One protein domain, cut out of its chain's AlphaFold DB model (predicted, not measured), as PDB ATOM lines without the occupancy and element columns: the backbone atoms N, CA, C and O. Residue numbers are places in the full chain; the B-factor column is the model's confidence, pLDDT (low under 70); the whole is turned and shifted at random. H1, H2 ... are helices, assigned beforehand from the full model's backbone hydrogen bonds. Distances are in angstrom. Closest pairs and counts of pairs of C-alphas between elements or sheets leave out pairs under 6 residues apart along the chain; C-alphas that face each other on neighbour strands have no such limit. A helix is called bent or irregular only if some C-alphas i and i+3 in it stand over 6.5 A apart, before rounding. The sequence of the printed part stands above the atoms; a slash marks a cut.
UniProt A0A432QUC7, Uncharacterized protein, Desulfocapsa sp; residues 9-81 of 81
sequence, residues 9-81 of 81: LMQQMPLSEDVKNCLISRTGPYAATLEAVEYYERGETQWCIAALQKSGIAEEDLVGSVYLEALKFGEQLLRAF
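What this domain is: This is residues 9 to 81 of the 81 residues of an uncharacterized protein of Desulfocapsa sp (UniProt A0A432QUC7). The printed part makes a wide, open U: the short helical hairpin H2 and H3 is its base, the long helix H4 begins near the end of H3 and forms one arm, and the shorter H1, with the residues before it, forms the other. Residues 67 to 81, of which 67 to 79 belong to H4, stick out free. The 73 printed residues hold four named helices, H1, H2, H3 and H4 in chain order, and no named strand; the class is all helix. The whole is loose, with a radius of gyration of the C-alphas of 14.2 A and spans of 37 by 35 by 22 A.

How they stand to each other: H4, residues 59 to 79, is only just irregular, with C-alphas 60 and 63 6.9 A apart, and has a kink of 27 degrees near residue 66. H3, residues 45 to 53, is close to H4 but not clearly touching; their closest C-alphas, of Gln 53 and Glu 59, are 7.0 A apart, and their lines are about perpendicular at 89 degrees. H2, residues 31 to 41, and H3 touch as a hairpin, opposite ways at a shallow tilt of 16 degrees; their closest C-alphas, of Ala 36 and Cys 48, are 4.3 A apart. H1, residues 17 to 25, is close to H2 but not clearly touching; their closest C-alphas, of Cys 22 and Ala 31, are 5.3 A apart, and they run the same way at a steep tilt of 60 degrees. H1 is apart from H3 and H4, and H2 is apart from H4. In H1, H2 and H3 every O i to N i+4 pair is within hydrogen-bond range; in H4, 12 of 17 are.

Where its parts are: H4 measures 29.9 A from C-alpha 59 at (28.431, 120.272, 273.967) to C-alpha 79 at (0.079, 115.759, 282.285). H2 measures 15.5 A, H3 12.6 A and H1 11.5 A, the last beginning with C-alpha 17 at (22.789, 101.914, 295.507).

The domain as a whole: The two C-alphas farthest apart, of Gln 12 and Glu 60, are 38.9 A apart. The printed part has no cut, and its three links between helices are tight. The mean pLDDT of the printed part is 89.3; residue 81, the chain's last, is under 70.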
ATOM      1  N   LEU A   9      21.625 108.997 306.530       88.25
ATOM      2  CA  LEU A   9      20.402 109.468 305.878       88.25
ATOM      3  C   LEU A   9      20.050 108.592 304.670       88.25
ATOM      4  O   LEU A   9      18.913 108.148 304.549       88.25
ATOM      5  N   MET A  10      21.032 108.270 303.829       89.88
ATOM      6  CA  MET A  10      20.823 107.484 302.609       89.88
ATOM      7  C   MET A  10      20.364 106.042 302.863       89.88
ATOM      8  O   MET A  10      19.644 105.485 302.038       89.88
ATOM      9  N   GLN A  11      20.697 105.446 304.013       88.06
ATOM     10  CA  GLN A  11      20.189 104.118 304.395       88.06
ATOM     11  C   GLN A  11      18.668 104.074 304.595       88.06
ATOM     12  O   GLN A  11      18.065 103.016 304.442       88.06
ATOM     13  N   GLN A  12      18.044 105.203 304.935       90.19
ATOM     14  CA  GLN A  12      16.599 105.292 305.172       90.19
ATOM     15  C   GLN A  12      15.812 105.626 303.898       90.19
ATOM     16  O   GLN A  12      14.583 105.600 303.912       90.19
ATOM     17  N   MET A  13      16.503 105.948 302.804       89.06
ATOM     18  CA  MET A  13      15.882 106.391 301.562       89.06
ATOM     19  C   MET A  13      15.678 105.208 300.602       89.06
ATOM     20  O   MET A  13      16.608 104.417 300.407       89.06
ATOM     21  N   PRO A  14      14.509 105.094 299.942       93.56
ATOM     22  CA  PRO A  14      14.229 104.057 298.949       93.56
ATOM     23  C   PRO A  14      14.880 104.397 297.596       93.56
ATOM     24  O   PRO A  14      14.211 104.536 296.576       93.56
ATOM     25  N   LEU A  15      16.197 104.586 297.602       91.56
ATOM     26  CA  LEU A  15      17.010 104.911 296.430       91.56
ATOM     27  C   LEU A  15      17.852 103.700 296.022       91.56
ATOM     28  O   LEU A  15      18.147 102.832 296.848       91.56
ATOM     29  N   SER A  16      18.269 103.658 294.756       94.12
ATOM     30  CA  SER A  16      19.231 102.660 294.287       94.12
ATOM     31  C   SER A  16      20.615 102.886 294.905       94.12
ATOM     32  O   SER A  16      20.966 104.003 295.295       94.12
ATOM     33  N   GLU A  17      21.424 101.829 294.970       92.19
ATOM     34  CA  GLU A  17      22.789 101.914 295.507       92.19
ATOM     35  C   GLU A  17      23.679 102.864 294.697       92.19
ATOM     36  O   GLU A  17      24.466 103.601 295.281       92.19
ATOM     37  N   ASP A  18      23.498 102.944 293.376       94.50
ATOM     38  CA  ASP A  18      24.239 103.886 292.527       94.50
ATOM     39  C   ASP A  18      23.983 105.347 292.915       94.50
ATOM     40  O   ASP A  18      24.911 106.156 292.971       94.50
ATOM     41  N   VAL A  19      22.731 105.691 293.235       92.56
ATOM     42  CA  VAL A  19      22.370 107.039 293.692       92.56
ATOM     43  C   VAL A  19      22.930 107.296 295.092       92.56
ATOM     44  O   VAL A  19      23.490 108.365 295.336       92.56
ATOM     45  N   LYS A  20      22.851 106.319 296.005       94.00
ATOM     46  CA  LYS A  20      23.421 106.454 297.357       94.00
ATOM     47  C   LYS A  20      24.935 106.648 297.315       94.00
ATOM     48  O   LYS A  20      25.441 107.561 297.961       94.00
ATOM     49  N   ASN A  21      25.650 105.847 296.530       92.31
ATOM     50  CA  ASN A  21      27.099 105.959 296.354       92.31
ATOM     51  C   ASN A  21      27.481 107.317 295.757       92.31
ATOM     52  O   ASN A  21      28.409 107.966 296.234       92.31
ATOM     53  N   CYS A  22      26.720 107.802 294.777       94.44
ATOM     54  CA  CYS A  22      26.922 109.138 294.231       94.44
ATOM     55  C   CYS A  22      26.800 110.224 295.314       94.44
ATOM     56  O   CYS A  22      27.690 111.060 295.457       94.44
ATOM     57  N   LEU A  23      25.750 110.179 296.135       92.25
ATOM     58  CA  LEU A  23      25.498 111.187 297.171       92.25
ATOM     59  C   LEU A  23      26.469 111.099 298.360       92.25
ATOM     60  O   LEU A  23      26.796 112.121 298.961       92.25
ATOM     61  N   ILE A  24      26.936 109.898 298.711       93.25
ATOM     62  CA  ILE A  24      27.840 109.675 299.851       93.25
ATOM     63  C   ILE A  24      29.294 109.941 299.466       93.25
ATOM     64  O   ILE A  24      29.984 110.684 300.162       93.25
ATOM     65  N   SER A  25      29.773 109.308 298.395       93.56
ATOM     66  CA  SER A  25      31.196 109.267 298.042       93.56
ATOM     67  C   SER A  25      31.538 110.012 296.760       93.56
ATOM     68  O   SER A  25      32.713 110.070 296.411       93.56
ATOM     69  N   ARG A  26      30.557 110.616 296.073       93.94
ATOM     70  CA  ARG A  26      30.763 111.348 294.807       93.94
ATOM     71  C   ARG A  26      31.336 110.462 293.697       93.94
ATOM     72  O   ARG A  26      32.120 110.908 292.867       93.94
ATOM     73  N   THR A  27      30.941 109.191 293.685       92.81
ATOM     74  CA  THR A  27      31.416 108.176 292.733       92.81
ATOM     75  C   THR A  27      30.263 107.472 292.029       92.81
ATOM     76  O   THR A  27      29.137 107.468 292.521       92.81
ATOM     77  N   GLY A  28      30.566 106.794 290.923       91.31
ATOM     78  CA  GLY A  28      29.591 106.008 290.171       91.31
ATOM     79  C   GLY A  28      28.985 106.777 288.993       91.31
ATOM     80  O   GLY A  28      29.434 107.882 288.679       91.31
ATOM     81  N   PRO A  29      27.977 106.196 288.322       91.81
ATOM     82  CA  PRO A  29      27.497 106.680 287.026       91.81
ATOM     83  C   PRO A  29      26.865 108.078 287.083       91.81
ATOM     84  O   PRO A  29      26.852 108.785 286.084       91.81
ATOM     85  N   TYR A  30      26.373 108.498 288.251       92.56
ATOM     86  CA  TYR A  30      25.709 109.792 288.429       92.56
ATOM     87  C   TYR A  30      26.628 110.895 288.968       92.56
ATOM     88  O   TYR A  30      26.161 112.013 289.169       92.56
ATOM     89  N   ALA A  31      27.909 110.608 289.226       94.19
ATOM     90  CA  ALA A  31      28.820 111.559 289.867       94.19
ATOM     91  C   ALA A  31      29.020 112.832 289.033       94.19
ATOM     92  O   ALA A  31      28.914 113.935 289.560       94.19
ATOM     93  N   ALA A  32      29.241 112.674 287.727       93.62
ATOM     94  CA  ALA A  32      29.400 113.793 286.802       93.62
ATOM     95  C   ALA A  32      28.108 114.618 286.661       93.62
ATOM     96  O   ALA A  32      28.154 115.845 286.652       93.62
ATOM     97  N   THR A  33      26.943 113.961 286.650       91.38
ATOM     98  CA  THR A  33      25.642 114.647 286.676       91.38
ATOM     99  C   THR A  33      25.452 115.449 287.962       91.38
ATOM    100  O   THR A  33      25.011 116.592 287.910       91.38
ATOM    101  N   LEU A  34      25.802 114.879 289.118       94.44
ATOM    102  CA  LEU A  34      25.706 115.569 290.405       94.44
ATOM    103  C   LEU A  34      26.640 116.783 290.464       94.44
ATOM    104  O   LEU A  34      26.218 117.854 290.886       94.44
ATOM    105  N   GLU A  35      27.876 116.642 289.985       95.56
ATOM    106  CA  GLU A  35      28.830 117.750 289.866       95.56
ATOM    107  C   GLU A  35      28.286 118.869 288.957       95.56
ATOM    108  O   GLU A  35      28.332 120.044 289.320       95.56
ATOM    109  N   ALA A  36      27.701 118.515 287.808       93.50
ATOM    110  CA  ALA A  36      27.091 119.481 286.897       93.50
ATOM    111  C   ALA A  36      25.937 120.260 287.544       93.50
ATOM    112  O   ALA A  36      25.872 121.482 287.407       93.50
ATOM    113  N   VAL A  37      25.055 119.576 288.281       92.88
ATOM    114  CA  VAL A  37      23.948 120.214 289.015       92.88
ATOM    115  C   VAL A  37      24.484 121.201 290.048       92.88
ATOM    116  O   VAL A  37      24.012 122.332 290.114       92.88
ATOM    117  N   GLU A  38      25.513 120.828 290.806       95.75
ATOM    118  CA  GLU A  38      26.088 121.723 291.811       95.75
ATOM    119  C   GLU A  38      26.763 122.967 291.202       95.75
ATOM    120  O   GLU A  38      26.748 124.034 291.819       95.75
ATOM    121  N   TYR A  39      27.375 122.863 290.016       96.69
ATOM    122  CA  TYR A  39      27.883 124.033 289.286       96.69
ATOM    123  C   TYR A  39      26.750 124.888 288.719       96.69
ATOM    124  O   TYR A  39      26.807 126.117 288.784       96.69
ATOM    125  N   TYR A  40      25.699 124.251 288.199       92.88
ATOM    126  CA  TYR A  40      24.508 124.942 287.718       92.88
ATOM    127  C   TYR A  40      23.860 125.781 288.828       92.88
ATOM    128  O   TYR A  40      23.600 126.965 288.621       92.88
ATOM    129  N   GLU A  41      23.684 125.216 290.026       94.88
ATOM    130  CA  GLU A  41      23.125 125.921 291.190       94.88
ATOM    131  C   GLU A  41      23.964 127.133 291.624       94.88
ATOM    132  O   GLU A  41      23.431 128.090 292.188       94.88
ATOM    133  N   ARG A  42      25.268 127.125 291.329       97.56
ATOM    134  CA  ARG A  42      26.198 128.232 291.600       97.56
ATOM    135  C   ARG A  42      26.298 129.253 290.461       97.56
ATOM    136  O   ARG A  42      27.004 130.246 290.603       97.56
ATOM    137  N   GLY A  43      25.604 129.038 289.341       94.44
ATOM    138  CA  GLY A  43      25.720 129.881 288.146       94.44
ATOM    139  C   GLY A  43      27.050 129.713 287.400       94.44
ATOM    140  O   GLY A  43      27.422 130.552 286.583       94.44
ATOM    141  N   GLU A  44      27.779 128.630 287.663       96.88
ATOM    142  CA  GLU A  44      29.101 128.347 287.110       96.88
ATOM    143  C   GLU A  44      28.989 127.595 285.772       96.88
ATOM    144  O   GLU A  44      29.326 126.416 285.650       96.88
ATOM    145  N   THR A  45      28.489 128.278 284.736       91.12
ATOM    146  CA  THR A  45      28.109 127.657 283.452       91.12
ATOM    147  C   THR A  45      29.235 126.864 282.786       91.12
ATOM    148  O   THR A  45      29.006 125.743 282.339       91.12
ATOM    149  N   GLN A  46      30.458 127.404 282.746       93.56
ATOM    150  CA  GLN A  46      31.596 126.725 282.115       93.56
ATOM    151  C   GLN A  46      31.925 125.395 282.807       93.56
ATOM    152  O   GLN A  46      32.199 124.396 282.143       93.56
ATOM    153  N   TRP A  47      31.864 125.365 284.140       95.12
ATOM    154  CA  TRP A  47      32.151 124.168 284.927       95.12
ATOM    155  C   TRP A  47      31.014 123.149 284.858       95.12
ATOM    156  O   TRP A  47      31.273 121.950 284.793       95.12
ATOM    157  N   CYS A  48      29.769 123.619 284.768       92.75
ATOM    158  CA  CYS A  48      28.610 122.770 284.507       92.75
ATOM    159  C   CYS A  48      28.751 122.014 283.174       92.75
ATOM    160  O   CYS A  48      28.653 120.787 283.153       92.75
ATOM    161  N   ILE A  49      29.069 122.720 282.081       90.75
ATOM    162  CA  ILE A  49      29.280 122.106 280.757       90.75
ATOM    163  C   ILE A  49      30.433 121.097 280.809       90.75
ATOM    164  O   ILE A  49      30.278 119.956 280.375       90.75
ATOM    165  N   ALA A  50      31.561 121.481 281.413       92.94
ATOM    166  CA  ALA A  50      32.715 120.597 281.552       92.94
ATOM    167  C   ALA A  50      32.396 119.327 282.365       92.94
ATOM    168  O   ALA A  50      32.909 118.252 282.056       92.94
ATOM    169  N   ALA A  51      31.549 119.418 283.394       92.69
ATOM    170  CA  ALA A  51      31.103 118.260 284.165       92.69
ATOM    171  C   ALA A  51      30.181 117.339 283.347       92.69
ATOM    172  O   ALA A  51      30.370 116.124 283.372       92.69
ATOM    173  N   LEU A  52      29.251 117.888 282.557       89.38
ATOM    174  CA  LEU A  52      28.360 117.098 281.691       89.38
ATOM    175  C   LEU A  52      29.118 116.343 280.592       89.38
ATOM    176  O   LEU A  52      28.775 115.201 280.281       89.38
ATOM    177  N   GLN A  53      30.195 116.924 280.065       90.62
ATOM    178  CA  GLN A  53      31.065 116.254 279.093       90.62
ATOM    179  C   GLN A  53      31.734 114.995 279.666       90.62
ATOM    180  O   GLN A  53      31.945 114.025 278.935       90.62
ATOM    181  N   LYS A  54      31.998 114.940 280.982       90.44
ATOM    182  CA  LYS A  54      32.515 113.725 281.647       90.44
ATOM    183  C   LYS A  54      31.513 112.565 281.602       90.44
ATOM    184  O   LYS A  54      31.928 111.412 281.697       90.44
ATOM    185  N   SER A  55      30.223 112.856 281.429       83.56
ATOM    186  CA  SER A  55      29.159 111.860 281.240       83.56
ATOM    187  C   SER A  55      29.019 111.389 279.786       83.56
ATOM    188  O   SER A  55      28.117 110.609 279.491       83.56
ATOM    189  N   GLY A  56      29.882 111.851 278.872       86.19
ATOM    190  CA  GLY A  56      29.843 111.488 277.452       86.19
ATOM    191  C   GLY A  56      28.853 112.301 276.615       86.19
ATOM    192  O   GLY A  56      28.563 111.913 275.488       86.19
ATOM    193  N   ILE A  57      28.333 113.408 277.152       85.62
ATOM    194  CA  ILE A  57      27.430 114.314 276.434       85.62
ATOM    195  C   ILE A  57      28.270 115.361 275.700       85.62
ATOM    196  O   ILE A  57      29.038 116.090 276.330       85.62
ATOM    197  N   ALA A  58      28.131 115.438 274.378       86.00
ATOM    198  CA  ALA A  58      28.801 116.456 273.580       86.00
ATOM    199  C   ALA A  58      28.158 117.838 273.812       86.00
ATOM    200  O   ALA A  58      26.975 117.939 274.136       86.00
ATOM    201  N   GLU A  59      28.929 118.918 273.673       83.56
ATOM    202  CA  GLU A  59      28.431 120.272 273.967       83.56
ATOM    203  C   GLU A  59      27.297 120.674 273.017       83.56
ATOM    204  O   GLU A  59      26.291 121.250 273.434       83.56
ATOM    205  N   GLU A  60      27.427 120.290 271.751       85.69
ATOM    206  CA  GLU A  60      26.431 120.470 270.699       85.69
ATOM    207  C   GLU A  60      25.083 119.795 271.008       85.69
ATOM    208  O   GLU A  60      24.036 120.274 270.566       85.69
ATOM    209  N   ASP A  61      25.089 118.735 271.819       85.06
ATOM    210  CA  ASP A  61      23.895 117.973 272.186       85.06
ATOM    211  C   ASP A  61      23.151 118.573 273.390       85.06
ATOM    212  O   ASP A  61      21.962 118.302 273.582       85.06
ATOM    213  N   LEU A  62      23.804 119.433 274.182       80.19
ATOM    214  CA  LEU A  62      23.256 119.957 275.440       80.19
ATOM    215  C   LEU A  62      21.942 120.722 275.252       80.19
ATOM    216  O   LEU A  62      20.966 120.468 275.956       80.19
ATOM    217  N   VAL A  63      21.907 121.662 274.305       71.00
ATOM    218  CA  VAL A  63      20.708 122.477 274.036       71.00
ATOM    219  C   VAL A  63      19.718 121.721 273.152       71.00
ATOM    220  O   VAL A  63      18.509 121.846 273.335       71.00
ATOM    221  N   GLY A  64      20.227 120.956 272.186       75.19
ATOM    222  CA  GLY A  64      19.416 120.293 271.174       75.19
ATOM    223  C   GLY A  64      18.658 119.093 271.725       75.19
ATOM    224  O   GLY A  64      17.442 119.149 271.901       75.19
ATOM    225  N   SER A  65      19.360 117.987 271.949       77.56
ATOM    226  CA  SER A  65      18.736 116.725 272.343       77.56
ATOM    227  C   SER A  65      18.425 116.708 273.835       77.56
ATOM    228  O   SER A  65      17.281 116.468 274.205       77.56
ATOM    229  N   VAL A  66      19.385 117.067 274.690       81.94
ATOM    230  CA  VAL A  66      19.265 116.870 276.145       81.94
ATOM    231  C   VAL A  66      18.257 117.825 276.782       81.94
ATOM    232  O   VAL A  66      17.325 117.386 277.457       81.94
ATOM    233  N   TYR A  67      18.398 119.135 276.566       82.69
ATOM    234  CA  TYR A  67      17.508 120.122 277.184       82.69
ATOM    235  C   TYR A  67      16.062 120.001 276.687       82.69
ATOM    236  O   TYR A  67      15.126 119.994 277.489       82.69
ATOM    237  N   LEU A  68      15.852 119.863 275.372       87.00
ATOM    238  CA  LEU A  68      14.499 119.724 274.827       87.00
ATOM    239  C   LEU A  68      13.842 118.404 275.233       87.00
ATOM    240  O   LEU A  68      12.629 118.373 275.439       87.00
ATOM    241  N   GLU A  69      14.603 117.315 275.353       88.50
ATOM    242  CA  GLU A  69      14.076 116.049 275.867       88.50
ATOM    243  C   GLU A  69      13.686 116.163 277.342       88.50
ATOM    244  O   GLU A  69      12.590 115.736 277.708       88.50
ATOM    245  N   ALA A  70      14.499 116.827 278.167       86.75
ATOM    246  CA  ALA A  70      14.160 117.098 279.563       86.75
ATOM    247  C   ALA A  70      12.875 117.935 279.698       86.75
ATOM    248  O   ALA A  70      12.018 117.617 280.525       86.75
ATOM    249  N   LEU A  71      12.693 118.960 278.853       87.94
ATOM    250  CA  LEU A  71      11.450 119.740 278.808       87.94
ATOM    251  C   LEU A  71      10.248 118.872 278.423       87.94
ATOM    252  O   LEU A  71       9.231 118.896 279.115       87.94
ATOM    253  N   LYS A  72      10.370 118.064 277.362       90.44
ATOM    254  CA  LYS A  72       9.303 117.144 276.930       90.44
ATOM    255  C   LYS A  72       8.933 116.148 278.025       90.44
ATOM    256  O   LYS A  72       7.750 115.898 278.244       90.44
ATOM    257  N   PHE A  73       9.924 115.592 278.717       89.19
ATOM    258  CA  PHE A  73       9.699 114.698 279.847       89.19
ATOM    259  C   PHE A  73       8.947 115.410 280.980       89.19
ATOM    260  O   PHE A  73       7.956 114.884 281.483       89.19
ATOM    261  N   GLY A  74       9.362 116.629 281.339       88.69
ATOM    262  CA  GLY A  74       8.680 117.442 282.348       88.69
ATOM    263  C   GLY A  74       7.223 117.741 281.984       88.69
ATOM    264  O   GLY A  74       6.332 117.586 282.818       88.69
ATOM    265  N   GLU A  75       6.955 118.092 280.724       91.12
ATOM    266  CA  GLU A  75       5.593 118.299 280.220       91.12
ATOM    267  C   GLU A  75       4.732 117.035 280.313       91.12
ATOM    268  O   GLU A  75       3.561 117.108 280.688       91.12
ATOM    269  N   GLN A  76       5.291 115.871 279.975       92.38
ATOM    270  CA  GLN A  76       4.588 114.592 280.079       92.38
ATOM    271  C   GLN A  76       4.286 114.231 281.531       92.38
ATOM    272  O   GLN A  76       3.167 113.814 281.830       92.38
ATOM    273  N   LEU A  77       5.250 114.435 282.430       89.88
ATOM    274  CA  LEU A  77       5.083 114.182 283.857       89.88
ATOM    275  C   LEU A  77       3.949 115.040 284.435       89.88
ATOM    276  O   LEU A  77       3.083 114.515 285.123       89.88
ATOM    277  N   LEU A  78       3.905 116.333 284.098       85.00
ATOM    278  CA  LEU A  78       2.849 117.249 284.544       85.00
ATOM    279  C   LEU A  78       1.455 116.883 284.019       85.00
ATOM    280  O   LEU A  78       0.471 117.210 284.668       85.00
ATOM    281  N   ARG A  79       1.357 116.229 282.856       81.94
ATOM    282  CA  ARG A  79       0.079 115.759 282.285       81.94
ATOM    283  C   ARG A  79      -0.383 114.411 282.839       81.94
ATOM    284  O   ARG A  79      -1.517 114.020 282.580       81.94
ATOM    285  N   ALA A  80       0.500 113.676 283.512       70.56
ATOM    286  CA  ALA A  80       0.202 112.373 284.101       70.56
ATOM    287  C   ALA A  80      -0.395 112.470 285.522       70.56
ATOM    288  O   ALA A  80      -0.785 111.444 286.081       70.56
ATOM    289  N   PHE A  81      -0.469 113.684 286.077       53.81
ATOM    290  CA  PHE A  81      -1.126 114.032 287.339       53.81
ATOM    291  C   PHE A  81      -2.354 114.911 287.080       53.81
ATOM    292  O   PHE A  81      -3.268 114.879 287.935       53.81
TER     293      PHE A  81